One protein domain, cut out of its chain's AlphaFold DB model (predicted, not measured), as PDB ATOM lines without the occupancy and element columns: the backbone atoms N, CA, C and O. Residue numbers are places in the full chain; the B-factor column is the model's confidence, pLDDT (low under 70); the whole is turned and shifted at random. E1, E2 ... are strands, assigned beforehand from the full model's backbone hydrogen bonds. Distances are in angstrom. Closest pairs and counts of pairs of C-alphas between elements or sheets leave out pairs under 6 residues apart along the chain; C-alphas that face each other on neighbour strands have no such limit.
ATOM      1  N   PHE A   3     -55.026 -70.819 -11.912       65.44
ATOM      2  CA  PHE A   3     -54.681 -72.134 -11.371       65.44
ATOM      3  C   PHE A   3     -54.607 -72.074  -9.848       65.44
ATOM      4  O   PHE A   3     -54.047 -71.132  -9.289       65.44
ATOM      5  N   VAL A   4     -55.146 -73.093  -9.176       64.75
ATOM      6  CA  VAL A   4     -55.059 -73.253  -7.720       64.75
ATOM      7  C   VAL A   4     -54.210 -74.484  -7.429       64.75
ATOM      8  O   VAL A   4     -54.579 -75.590  -7.815       64.75
ATOM      9  N   LEU A   5     -53.083 -74.297  -6.744       66.75
ATOM     10  CA  LEU A   5     -52.177 -75.379  -6.357       66.75
ATOM     11  C   LEU A   5     -52.126 -75.521  -4.835       66.75
ATOM     12  O   LEU A   5     -52.076 -74.529  -4.103       66.75
ATOM     13  N   VAL A   6     -52.092 -76.768  -4.361       62.34
ATOM     14  CA  VAL A   6     -51.830 -77.089  -2.953       62.34
ATOM     15  C   VAL A   6     -50.346 -77.352  -2.785       62.34
ATOM     16  O   VAL A   6     -49.795 -78.267  -3.390       62.34
ATOM     17  N   SER A   7     -49.707 -76.586  -1.912       60.59
ATOM     18  CA  SER A   7     -48.333 -76.824  -1.490       60.59
ATOM     19  C   SER A   7     -48.356 -77.345  -0.053       60.59
ATOM     20  O   SER A   7     -48.817 -76.653   0.859       60.59
ATOM     21  N   GLN A   8     -47.896 -78.585   0.137       57.84
ATOM     22  CA  GLN A   8     -47.714 -79.210   1.448       57.84
ATOM     23  C   GLN A   8     -46.210 -79.284   1.723       57.84
ATOM     24  O   GLN A   8     -45.515 -80.114   1.147       57.84
ATOM     25  N   HIS A   9     -45.695 -78.388   2.566       55.22
ATOM     26  CA  HIS A   9     -44.307 -78.452   3.025       55.22
ATOM     27  C   HIS A   9     -44.262 -78.997   4.454       55.22
ATOM     28  O   HIS A   9     -44.980 -78.508   5.330       55.22
ATOM     29  N   GLY A  10     -43.384 -79.970   4.701       46.34
ATOM     30  CA  GLY A  10     -42.952 -80.313   6.052       46.34
ATOM     31  C   GLY A  10     -41.975 -79.247   6.535       46.34
ATOM     32  O   GLY A  10     -40.865 -79.158   6.020       46.34
ATOM     33  N   ALA A  11     -42.388 -78.394   7.472       41.88
ATOM     34  CA  ALA A  11     -41.477 -77.445   8.102       41.88
ATOM     35  C   ALA A  11     -40.839 -78.079   9.347       41.88
ATOM     36  O   ALA A  11     -41.528 -78.669  10.176       41.88
ATOM     37  N   ILE A  12     -39.526 -77.881   9.484       43.91
ATOM     38  CA  ILE A  12     -38.642 -78.317  10.584       43.91
ATOM     39  C   ILE A  12     -39.098 -77.796  11.969       43.91
ATOM     40  O   ILE A  12     -38.672 -78.295  13.006       43.91
ATOM     41  N   SER A  13     -40.041 -76.853  12.013       42.75
ATOM     42  CA  SER A  13     -40.714 -76.403  13.233       42.75
ATOM     43  C   SER A  13     -42.183 -76.818  13.176       42.75
ATOM     44  O   SER A  13     -42.928 -76.243  12.392       42.75
ATOM     45  N   ARG A  14     -42.545 -77.842  13.968       42.81
ATOM     46  CA  ARG A  14     -43.839 -78.518  14.277       42.81
ATOM     47  C   ARG A  14     -45.193 -77.818  13.967       42.81
ATOM     48  O   ARG A  14     -46.148 -77.943  14.732       42.81
ATOM     49  N   ARG A  15     -45.345 -77.128  12.842       45.75
ATOM     50  CA  ARG A  15     -46.603 -76.609  12.296       45.75
ATOM     51  C   ARG A  15     -46.630 -76.941  10.812       45.75
ATOM     52  O   ARG A  15     -45.965 -76.306   9.998       45.75
ATOM     53  N   PHE A  16     -47.396 -77.966  10.465       47.81
ATOM     54  CA  PHE A  16     -47.778 -78.205   9.082       47.81
ATOM     55  C   PHE A  16     -48.662 -77.028   8.653       47.81
ATOM     56  O   PHE A  16     -49.687 -76.779   9.270       47.81
ATOM     57  N   CYS A  17     -48.272 -76.267   7.634       53.06
ATOM     58  CA  CYS A  17     -49.137 -75.240   7.052       53.06
ATOM     59  C   CYS A  17     -49.459 -75.672   5.625       53.06
ATOM     60  O   CYS A  17     -48.587 -75.594   4.757       53.06
ATOM     61  N   VAL A  18     -50.690 -76.124   5.365       58.69
ATOM     62  CA  VAL A  18     -51.126 -76.316   3.977       58.69
ATOM     63  C   VAL A  18     -51.367 -74.955   3.372       58.69
ATOM     64  O   VAL A  18     -52.046 -74.127   3.973       58.69
ATOM     65  N   ARG A  19     -50.817 -74.724   2.181       67.62
ATOM     66  CA  ARG A  19     -50.989 -73.460   1.474       67.62
ATOM     67  C   ARG A  19     -51.724 -73.683   0.169       67.62
ATOM     68  O   ARG A  19     -51.293 -74.498  -0.646       67.62
ATOM     69  N   LEU A  20     -52.790 -72.921  -0.041       68.38
ATOM     70  CA  LEU A  20     -53.359 -72.707  -1.362       68.38
ATOM     71  C   LEU A  20     -52.646 -71.534  -2.004       68.38
ATOM     72  O   LEU A  20     -52.641 -70.439  -1.447       68.38
ATOM     73  N   ARG A  21     -52.050 -71.786  -3.162       72.69
ATOM     74  CA  ARG A  21     -51.378 -70.786  -3.985       72.69
ATOM     75  C   ARG A  21     -52.182 -70.590  -5.259       72.69
ATOM     76  O   ARG A  21     -52.624 -71.575  -5.856       72.69
ATOM     77  N   ARG A  22     -52.378 -69.340  -5.662       75.38
ATOM     78  CA  ARG A  22     -53.100 -68.995  -6.890       75.38
ATOM     79  C   ARG A  22     -52.151 -68.404  -7.905       75.38
ATOM     80  O   ARG A  22     -51.338 -67.554  -7.554       75.38
ATOM     81  N   PHE A  23     -52.282 -68.855  -9.145       74.69
ATOM     82  CA  PHE A  23     -51.428 -68.440 -10.245       74.69
ATOM     83  C   PHE A  23     -52.248 -67.890 -11.400       74.69
ATOM     84  O   PHE A  23     -53.307 -68.431 -11.734       74.69
ATOM     85  N   LYS A  24     -51.720 -66.851 -12.041       76.19
ATOM     86  CA  LYS A  24     -52.196 -66.361 -13.337       76.19
ATOM     87  C   LYS A  24     -51.185 -66.744 -14.416       76.19
ATOM     88  O   LYS A  24     -49.981 -66.748 -14.170       76.19
ATOM     89  N   SER A  25     -51.682 -67.081 -15.601       75.25
ATOM     90  CA  SER A  25     -50.859 -67.412 -16.769       75.25
ATOM     91  C   SER A  25     -50.989 -66.318 -17.824       75.25
ATOM     92  O   SER A  25     -52.107 -66.012 -18.247       75.25
ATOM     93  N   LYS A  26     -49.850 -65.738 -18.227       66.31
ATOM     94  CA  LYS A  26     -49.736 -64.853 -19.405       66.31
ATOM     95  C   LYS A  26     -49.419 -65.649 -20.678       66.31
ATOM     96  O   LYS A  26     -49.813 -65.254 -21.766       66.31
ATOM     97  N   SER A  27     -48.747 -66.789 -20.524       71.50
ATOM     98  CA  SER A  27     -48.503 -67.801 -21.552       71.50
ATOM     99  C   SER A  27     -48.454 -69.190 -20.890       71.50
ATOM    100  O   SER A  27     -48.245 -69.267 -19.672       71.50
ATOM    101  N   PRO A  28     -48.618 -70.298 -21.638       64.75
ATOM    102  CA  PRO A  28     -48.605 -71.652 -21.067       64.75
ATOM    103  C   PRO A  28     -47.333 -71.991 -20.268       64.75
ATOM    104  O   PRO A  28     -47.381 -72.834 -19.379       64.75
ATOM    105  N   ALA A  29     -46.214 -71.315 -20.554       69.25
ATOM    106  CA  ALA A  29     -44.916 -71.539 -19.917       69.25
ATOM    107  C   ALA A  29     -44.612 -70.593 -18.734       69.25
ATOM    108  O   ALA A  29     -43.588 -70.760 -18.075       69.25
ATOM    109  N   GLN A  30     -45.460 -69.595 -18.457       74.19
ATOM    110  CA  GLN A  30     -45.209 -68.584 -17.422       74.19
ATOM    111  C   GLN A  30     -46.395 -68.470 -16.458       74.19
ATOM    112  O   GLN A  30     -47.454 -67.936 -16.805       74.19
ATOM    113  N   LEU A  31     -46.190 -68.964 -15.233       75.25
ATOM    114  CA  LEU A  31     -47.129 -68.893 -14.114       75.25
ATOM    115  C   LEU A  31     -46.605 -67.918 -13.052       75.25
ATOM    116  O   LEU A  31     -45.486 -68.066 -12.571       75.25
ATOM    117  N   GLU A  32     -47.431 -66.953 -12.654       78.88
ATOM    118  CA  GLU A  32     -47.107 -65.951 -11.628       78.88
ATOM    119  C   GLU A  32     -48.018 -66.154 -10.403       78.88
ATOM    120  O   GLU A  32     -49.243 -66.101 -10.546       78.88
ATOM    121  N   GLU A  33     -47.440 -66.423  -9.221       80.38
ATOM    122  CA  GLU A  33     -48.179 -66.560  -7.947       80.38
ATOM    123  C   GLU A  33     -48.687 -65.181  -7.507       80.38
ATOM    124  O   GLU A  33     -47.894 -64.247  -7.409       80.38
ATOM    125  N   TYR A  34     -49.983 -65.045  -7.216       77.38
ATOM    126  CA  TYR A  34     -50.583 -63.761  -6.819       77.38
ATOM    127  C   TYR A  34     -51.333 -63.793  -5.481       77.38
ATOM    128  O   TYR A  34     -51.612 -62.739  -4.917       77.38
ATOM    129  N   ASP A  35     -51.675 -64.976  -4.963       76.94
ATOM    130  CA  ASP A  35     -52.316 -65.128  -3.651       76.94
ATOM    131  C   ASP A  35     -51.845 -66.418  -2.974       76.94
ATOM    132  O   ASP A  35     -51.583 -67.435  -3.630       76.94
ATOM    133  N   ARG A  36     -51.769 -66.374  -1.641       79.25
ATOM    134  CA  ARG A  36     -51.356 -67.482  -0.783       79.25
ATOM    135  C   ARG A  36     -52.177 -67.494   0.500       79.25
ATOM    136  O   ARG A  36     -52.117 -66.559   1.292       79.25
ATOM    137  N   ARG A  37     -52.855 -68.611   0.773       78.25
ATOM    138  CA  ARG A  37     -53.672 -68.789   1.987       78.25
ATOM    139  C   ARG A  37     -53.315 -70.055   2.736       78.25
ATOM    140  O   ARG A  37     -53.160 -71.106   2.120       78.25
ATOM    141  N   ASN A  38     -53.225 -69.959   4.059       80.44
ATOM    142  CA  ASN A  38     -53.083 -71.132   4.915       80.44
ATOM    143  C   ASN A  38     -54.439 -71.836   5.067       80.44
ATOM    144  O   ASN A  38     -55.472 -71.177   5.179       80.44
ATOM    145  N   VAL A  39     -54.426 -73.166   5.068       81.06
ATOM    146  CA  VAL A  39     -55.617 -74.014   5.174       81.06
ATOM    147  C   VAL A  39     -55.426 -75.020   6.301       81.06
ATOM    148  O   VAL A  39     -54.426 -75.740   6.333       81.06
ATOM    149  N   GLY A  40     -56.415 -75.084   7.192       77.81
ATOM    150  CA  GLY A  40     -56.417 -75.966   8.354       77.81
ATOM    151  C   GLY A  40     -55.886 -75.319   9.631       77.81
ATOM    152  O   GLY A  40     -55.270 -74.253   9.615       77.81
ATOM    153  N   ASP A  41     -56.151 -75.987  10.746       80.25
ATOM    154  CA  ASP A  41     -55.734 -75.605  12.091       80.25
ATOM    155  C   ASP A  41     -55.519 -76.861  12.961       80.25
ATOM    156  O   ASP A  41     -55.650 -77.998  12.496       80.25
ATOM    157  N   GLY A  42     -55.200 -76.677  14.247       80.19
ATOM    158  CA  GLY A  42     -54.982 -77.795  15.173       80.19
ATOM    159  C   GLY A  42     -56.211 -78.688  15.402       80.19
ATOM    160  O   GLY A  42     -56.053 -79.822  15.854       80.19
ATOM    161  N   ARG A  43     -57.423 -78.217  15.080       83.56
ATOM    162  CA  ARG A  43     -58.680 -78.960  15.257       83.56
ATOM    163  C   ARG A  43     -59.024 -79.772  14.011       83.56
ATOM    164  O   ARG A  43     -59.360 -80.948  14.123       83.56
ATOM    165  N   MET A  44     -58.900 -79.163  12.834       82.81
ATOM    166  CA  MET A  44     -59.268 -79.756  11.543       82.81
ATOM    167  C   MET A  44     -58.142 -80.593  10.927       82.81
ATOM    168  O   MET A  44     -58.394 -81.456  10.084       82.81
ATOM    169  N   GLY A  45     -56.905 -80.370  11.375       82.19
ATOM    170  CA  GLY A  45     -55.694 -80.949  10.812       82.19
ATOM    171  C   GLY A  45     -55.076 -80.056   9.740       82.19
ATOM    172  O   GLY A  45     -55.639 -79.051   9.321       82.19
ATOM    173  N   PHE A  46     -53.890 -80.449   9.282       80.12
ATOM    174  CA  PHE A  46     -53.056 -79.656   8.378       80.12
ATOM    175  C   PHE A  46     -52.674 -80.440   7.116       80.12
ATOM    176  O   PHE A  46     -51.567 -80.309   6.601       80.12
ATOM    177  N   ARG A  47     -53.557 -81.318   6.635       80.19
ATOM    178  CA  ARG A  47     -53.350 -82.083   5.399       80.19
ATOM    179  C   ARG A  47     -54.592 -81.966   4.537       80.19
ATOM    180  O   ARG A  47     -55.652 -82.412   4.944       80.19
ATOM    181  N   VAL A  48     -54.472 -81.399   3.343       81.50
ATOM    182  CA  VAL A  48     -55.600 -81.379   2.405       81.50
ATOM    183  C   VAL A  48     -55.679 -82.745   1.733       81.50
ATOM    184  O   VAL A  48     -54.725 -83.165   1.077       81.50
ATOM    185  N   GLN A  49     -56.788 -83.449   1.955       85.12
ATOM    186  CA  GLN A  49     -57.100 -84.755   1.372       85.12
ATOM    187  C   GLN A  49     -57.692 -84.607  -0.029       85.12
ATOM    188  O   GLN A  49     -57.356 -85.376  -0.923       85.12
ATOM    189  N   GLN A  50     -58.543 -83.598  -0.228       85.12
ATOM    190  CA  GLN A  50     -59.202 -83.338  -1.502       85.12
ATOM    191  C   GLN A  50     -59.466 -81.842  -1.680       85.12
ATOM    192  O   GLN A  50     -59.824 -81.150  -0.725       85.12
ATOM    193  N   LEU A  51     -59.323 -81.354  -2.914       84.06
ATOM    194  CA  LEU A  51     -59.850 -80.058  -3.330       84.06
ATOM    195  C   LEU A  51     -61.056 -80.251  -4.237       84.06
ATOM    196  O   LEU A  51     -60.991 -80.991  -5.216       84.06
ATOM    197  N   ILE A  52     -62.133 -79.537  -3.936       85.69
ATOM    198  CA  ILE A  52     -63.351 -79.518  -4.741       85.69
ATOM    199  C   ILE A  52     -63.630 -78.066  -5.112       85.69
ATOM    200  O   ILE A  52     -63.764 -77.211  -4.240       85.69
ATOM    201  N   ILE A  53     -63.734 -77.777  -6.407       82.62
ATOM    202  CA  ILE A  53     -64.084 -76.440  -6.895       82.62
ATOM    203  C   ILE A  53     -65.551 -76.463  -7.321       82.62
ATOM    204  O   ILE A  53     -65.952 -77.264  -8.168       82.62
ATOM    205  N   ARG A  54     -66.370 -75.593  -6.726       81.62
ATOM    206  CA  ARG A  54     -67.776 -75.398  -7.111       81.62
ATOM    207  C   ARG A  54     -68.045 -73.908  -7.267       81.62
ATOM    208  O   ARG A  54     -67.913 -73.151  -6.308       81.62
ATOM    209  N   ARG A  55     -68.474 -73.499  -8.466       78.38
ATOM    210  CA  ARG A  55     -68.703 -72.087  -8.823       78.38
ATOM    211  C   ARG A  55     -67.474 -71.230  -8.472       78.38
ATOM    212  O   ARG A  55     -66.403 -71.479  -9.006       78.38
ATOM    213  N   ALA A  56     -67.635 -70.266  -7.565       75.69
ATOM    214  CA  ALA A  56     -66.614 -69.331  -7.110       75.69
ATOM    215  C   ALA A  56     -65.969 -69.740  -5.766       75.69
ATOM    216  O   ALA A  56     -65.394 -68.889  -5.093       75.69
ATOM    217  N   THR A  57     -66.064 -71.007  -5.346       82.00
ATOM    218  CA  THR A  57     -65.573 -71.464  -4.034       82.00
ATOM    219  C   THR A  57     -64.729 -72.729  -4.161       82.00
ATOM    220  O   THR A  57     -65.092 -73.680  -4.857       82.00
ATOM    221  N   VAL A  58     -63.604 -72.745  -3.448       85.06
ATOM    222  CA  VAL A  58     -62.738 -73.907  -3.247       85.06
ATOM    223  C   VAL A  58     -63.052 -74.516  -1.889       85.06
ATOM    224  O   VAL A  58     -62.924 -73.855  -0.862       85.06
ATOM    225  N   PHE A  59     -63.427 -75.785  -1.877       87.25
ATOM    226  CA  PHE A  59     -63.581 -76.578  -0.668       87.25
ATOM    227  C   PHE A  59     -62.345 -77.451  -0.503       87.25
ATOM    228  O   PHE A  59     -62.009 -78.244  -1.383       87.25
ATOM    229  N   ALA A  60     -61.662 -77.289   0.621       87.94
ATOM    230  CA  ALA A  60     -60.552 -78.128   1.022       87.94
ATOM    231  C   ALA A  60     -61.038 -79.109   2.087       87.94
ATOM    232  O   ALA A  60     -61.452 -78.698   3.169       87.94
ATOM    233  N   VAL A  61     -60.994 -80.400   1.772       88.88
ATOM    234  CA  VAL A  61     -61.308 -81.478   2.714       88.88
ATOM    235  C   VAL A  61     -60.046 -81.783   3.517       88.88
ATOM    236  O   VAL A  61     -58.997 -82.084   2.941       88.88
ATOM    237  N   LEU A  62     -60.136 -81.665   4.837       87.50
ATOM    238  CA  LEU A  62     -59.093 -81.966   5.818       87.50
ATOM    239  C   LEU A  62     -59.500 -83.198   6.646       87.50
ATOM    240  O   LEU A  62     -60.674 -83.561   6.656       87.50
ATOM    241  N   PRO A  63     -58.577 -83.833   7.397       88.69
ATOM    242  CA  PRO A  63     -58.842 -85.123   8.033       88.69
ATOM    243  C   PRO A  63     -59.989 -85.093   9.044       88.69
ATOM    244  O   PRO A  63     -60.580 -86.132   9.317       88.69
ATOM    245  N   LYS A  64     -60.271 -83.924   9.631       88.88
ATOM    246  CA  LYS A  64     -61.304 -83.741  10.658       88.88
ATOM    247  C   LYS A  64     -62.327 -82.653  10.305       88.88
ATOM    248  O   LYS A  64     -63.048 -82.198  11.186       88.88
ATOM    249  N   GLY A  65     -62.380 -82.189   9.053       88.50
ATOM    250  CA  GLY A  65     -63.313 -81.130   8.664       88.50
ATOM    251  C   GLY A  65     -63.143 -80.629   7.234       88.50
ATOM    252  O   GLY A  65     -62.272 -81.080   6.500       88.50
ATOM    253  N   ILE A  66     -63.979 -79.673   6.833       88.38
ATOM    254  CA  ILE A  66     -63.942 -79.056   5.501       88.38
ATOM    255  C   ILE A  66     -63.820 -77.545   5.675       88.38
ATOM    256  O   ILE A  66     -64.566 -76.941   6.441       88.38
ATOM    257  N   VAL A  67     -62.897 -76.929   4.940       86.81
ATOM    258  CA  VAL A  67     -62.722 -75.475   4.895       86.81
ATOM    259  C   VAL A  67     -63.182 -74.970   3.533       86.81
ATOM    260  O   VAL A  67     -62.746 -75.477   2.499       86.81
ATOM    261  N   SER A  68     -64.060 -73.966   3.523       87.19
ATOM    262  CA  SER A  68     -64.506 -73.297   2.296       87.19
ATOM    263  C   SER A  68     -63.774 -71.968   2.115       87.19
ATOM    264  O   SER A  68     -63.637 -71.193   3.059       87.19
ATOM    265  N   LEU A  69     -63.254 -71.726   0.912       82.00
ATOM    266  CA  LEU A  69     -62.431 -70.565   0.584       82.00
ATOM    267  C   LEU A  69     -62.924 -69.955  -0.729       82.00
ATOM    268  O   LEU A  69     -62.919 -70.645  -1.751       82.00
ATOM    269  N   PRO A  70     -63.325 -68.676  -0.752       82.38
ATOM    270  CA  PRO A  70     -63.788 -68.045  -1.981       82.38
ATOM    271  C   PRO A  70     -62.622 -67.917  -2.969       82.38
ATOM    272  O   PRO A  70     -61.506 -67.595  -2.559       82.38
ATOM    273  N   LEU A  71     -62.865 -68.177  -4.257       78.56
ATOM    274  CA  LEU A  71     -61.867 -68.139  -5.337       78.56
ATOM    275  C   LEU A  71     -61.268 -66.753  -5.558       78.56
ATOM    276  O   LEU A  71     -60.150 -66.661  -6.051       78.56
TER     277      LEU A  71
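AT A GLANCE: This is residues 3 to 71 of the 311 residues of an uncharacterized protein of Nippostrongylus brasiliensis (UniProt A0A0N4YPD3). What does one see first? Two small antiparallel sheets, the longer and strongly twisted E1 E2 E3 and the shorter E4 E5 E6, are loosely and only partly face to face, with few contacts between them. The hairpin of E2 and E3 reaches to one end of the longest axis, at Ser 27. How is it built along the chain? The printed part has 69 residues and six named strands, E1 to E6 in order, with no named helix; the class is all strand, and E1 E2 E3 and E4 E5 E6 are each a meander, each strand the antiparallel neighbour of the one before. How large is it? It is flat, 39 by 32 by 15 A, and only just compact, close to loose, with a radius of gyration of the C-alphas of 12.9 A.

HOW THE PARTS SIT: How is the larger sheet paired? E2, residues 17 to 27, is its inner strand, between E1, residues 3 to 9, and E3, residues 30 to 39. E1 and E2 form a hairpin at 144 degrees, with N 5 and O 21 2.9 A apart, within hydrogen-bond range; E2 and E3 form another at 158 degrees, with N 22 and O 35 at 2.9 A. E3 bends by 59 degrees at residue 34. How is the other sheet paired? E5, residues 57 to 62, is the inner strand between E4, residues 50 to 54, and E6, residues 65 to 70. The hairpin of E4 and E5 stands at 160 degrees, with N 59 and O 52 at 2.8 A, and that of E5 and E6 at 158 degrees, with N 60 and O 67 at 2.8 A. Where do the sheets come close? The closest C-alphas of E3 and E6 are those of Val 39 and Val 67, 7.3 A apart, and those of E3 and E5 are Val 39 and Ala 60, 7.6 A apart. E1 and E4 are near each other, while E2 is apart from E4, E5 and E6.

IN THESE COORDINATES: Where are the long strands? E1 begins at C-alpha 3, (-54.681, -72.134, -11.371), and spans 18.8 A; E2 spans 29.6 A to C-alpha 27, (-48.503, -67.801, -21.552), and E3 spans 25.5 A. Where are the shorter ones? E4 spans 13.0 A, E5 15.8 A, and E6 16.9 A to C-alpha 70, (-63.788, -68.045, -1.981).

THE WHOLE: How far does it reach? The two C-alphas farthest apart, those of Ser 27 and Arg 43, are 39.8 A apart. Is the printed part whole? It has no cut and no long link. Where is confidence low? The mean pLDDT of the printed part is 73.9, and residues 3 to 20, 26 and 28 to 29 are under 70.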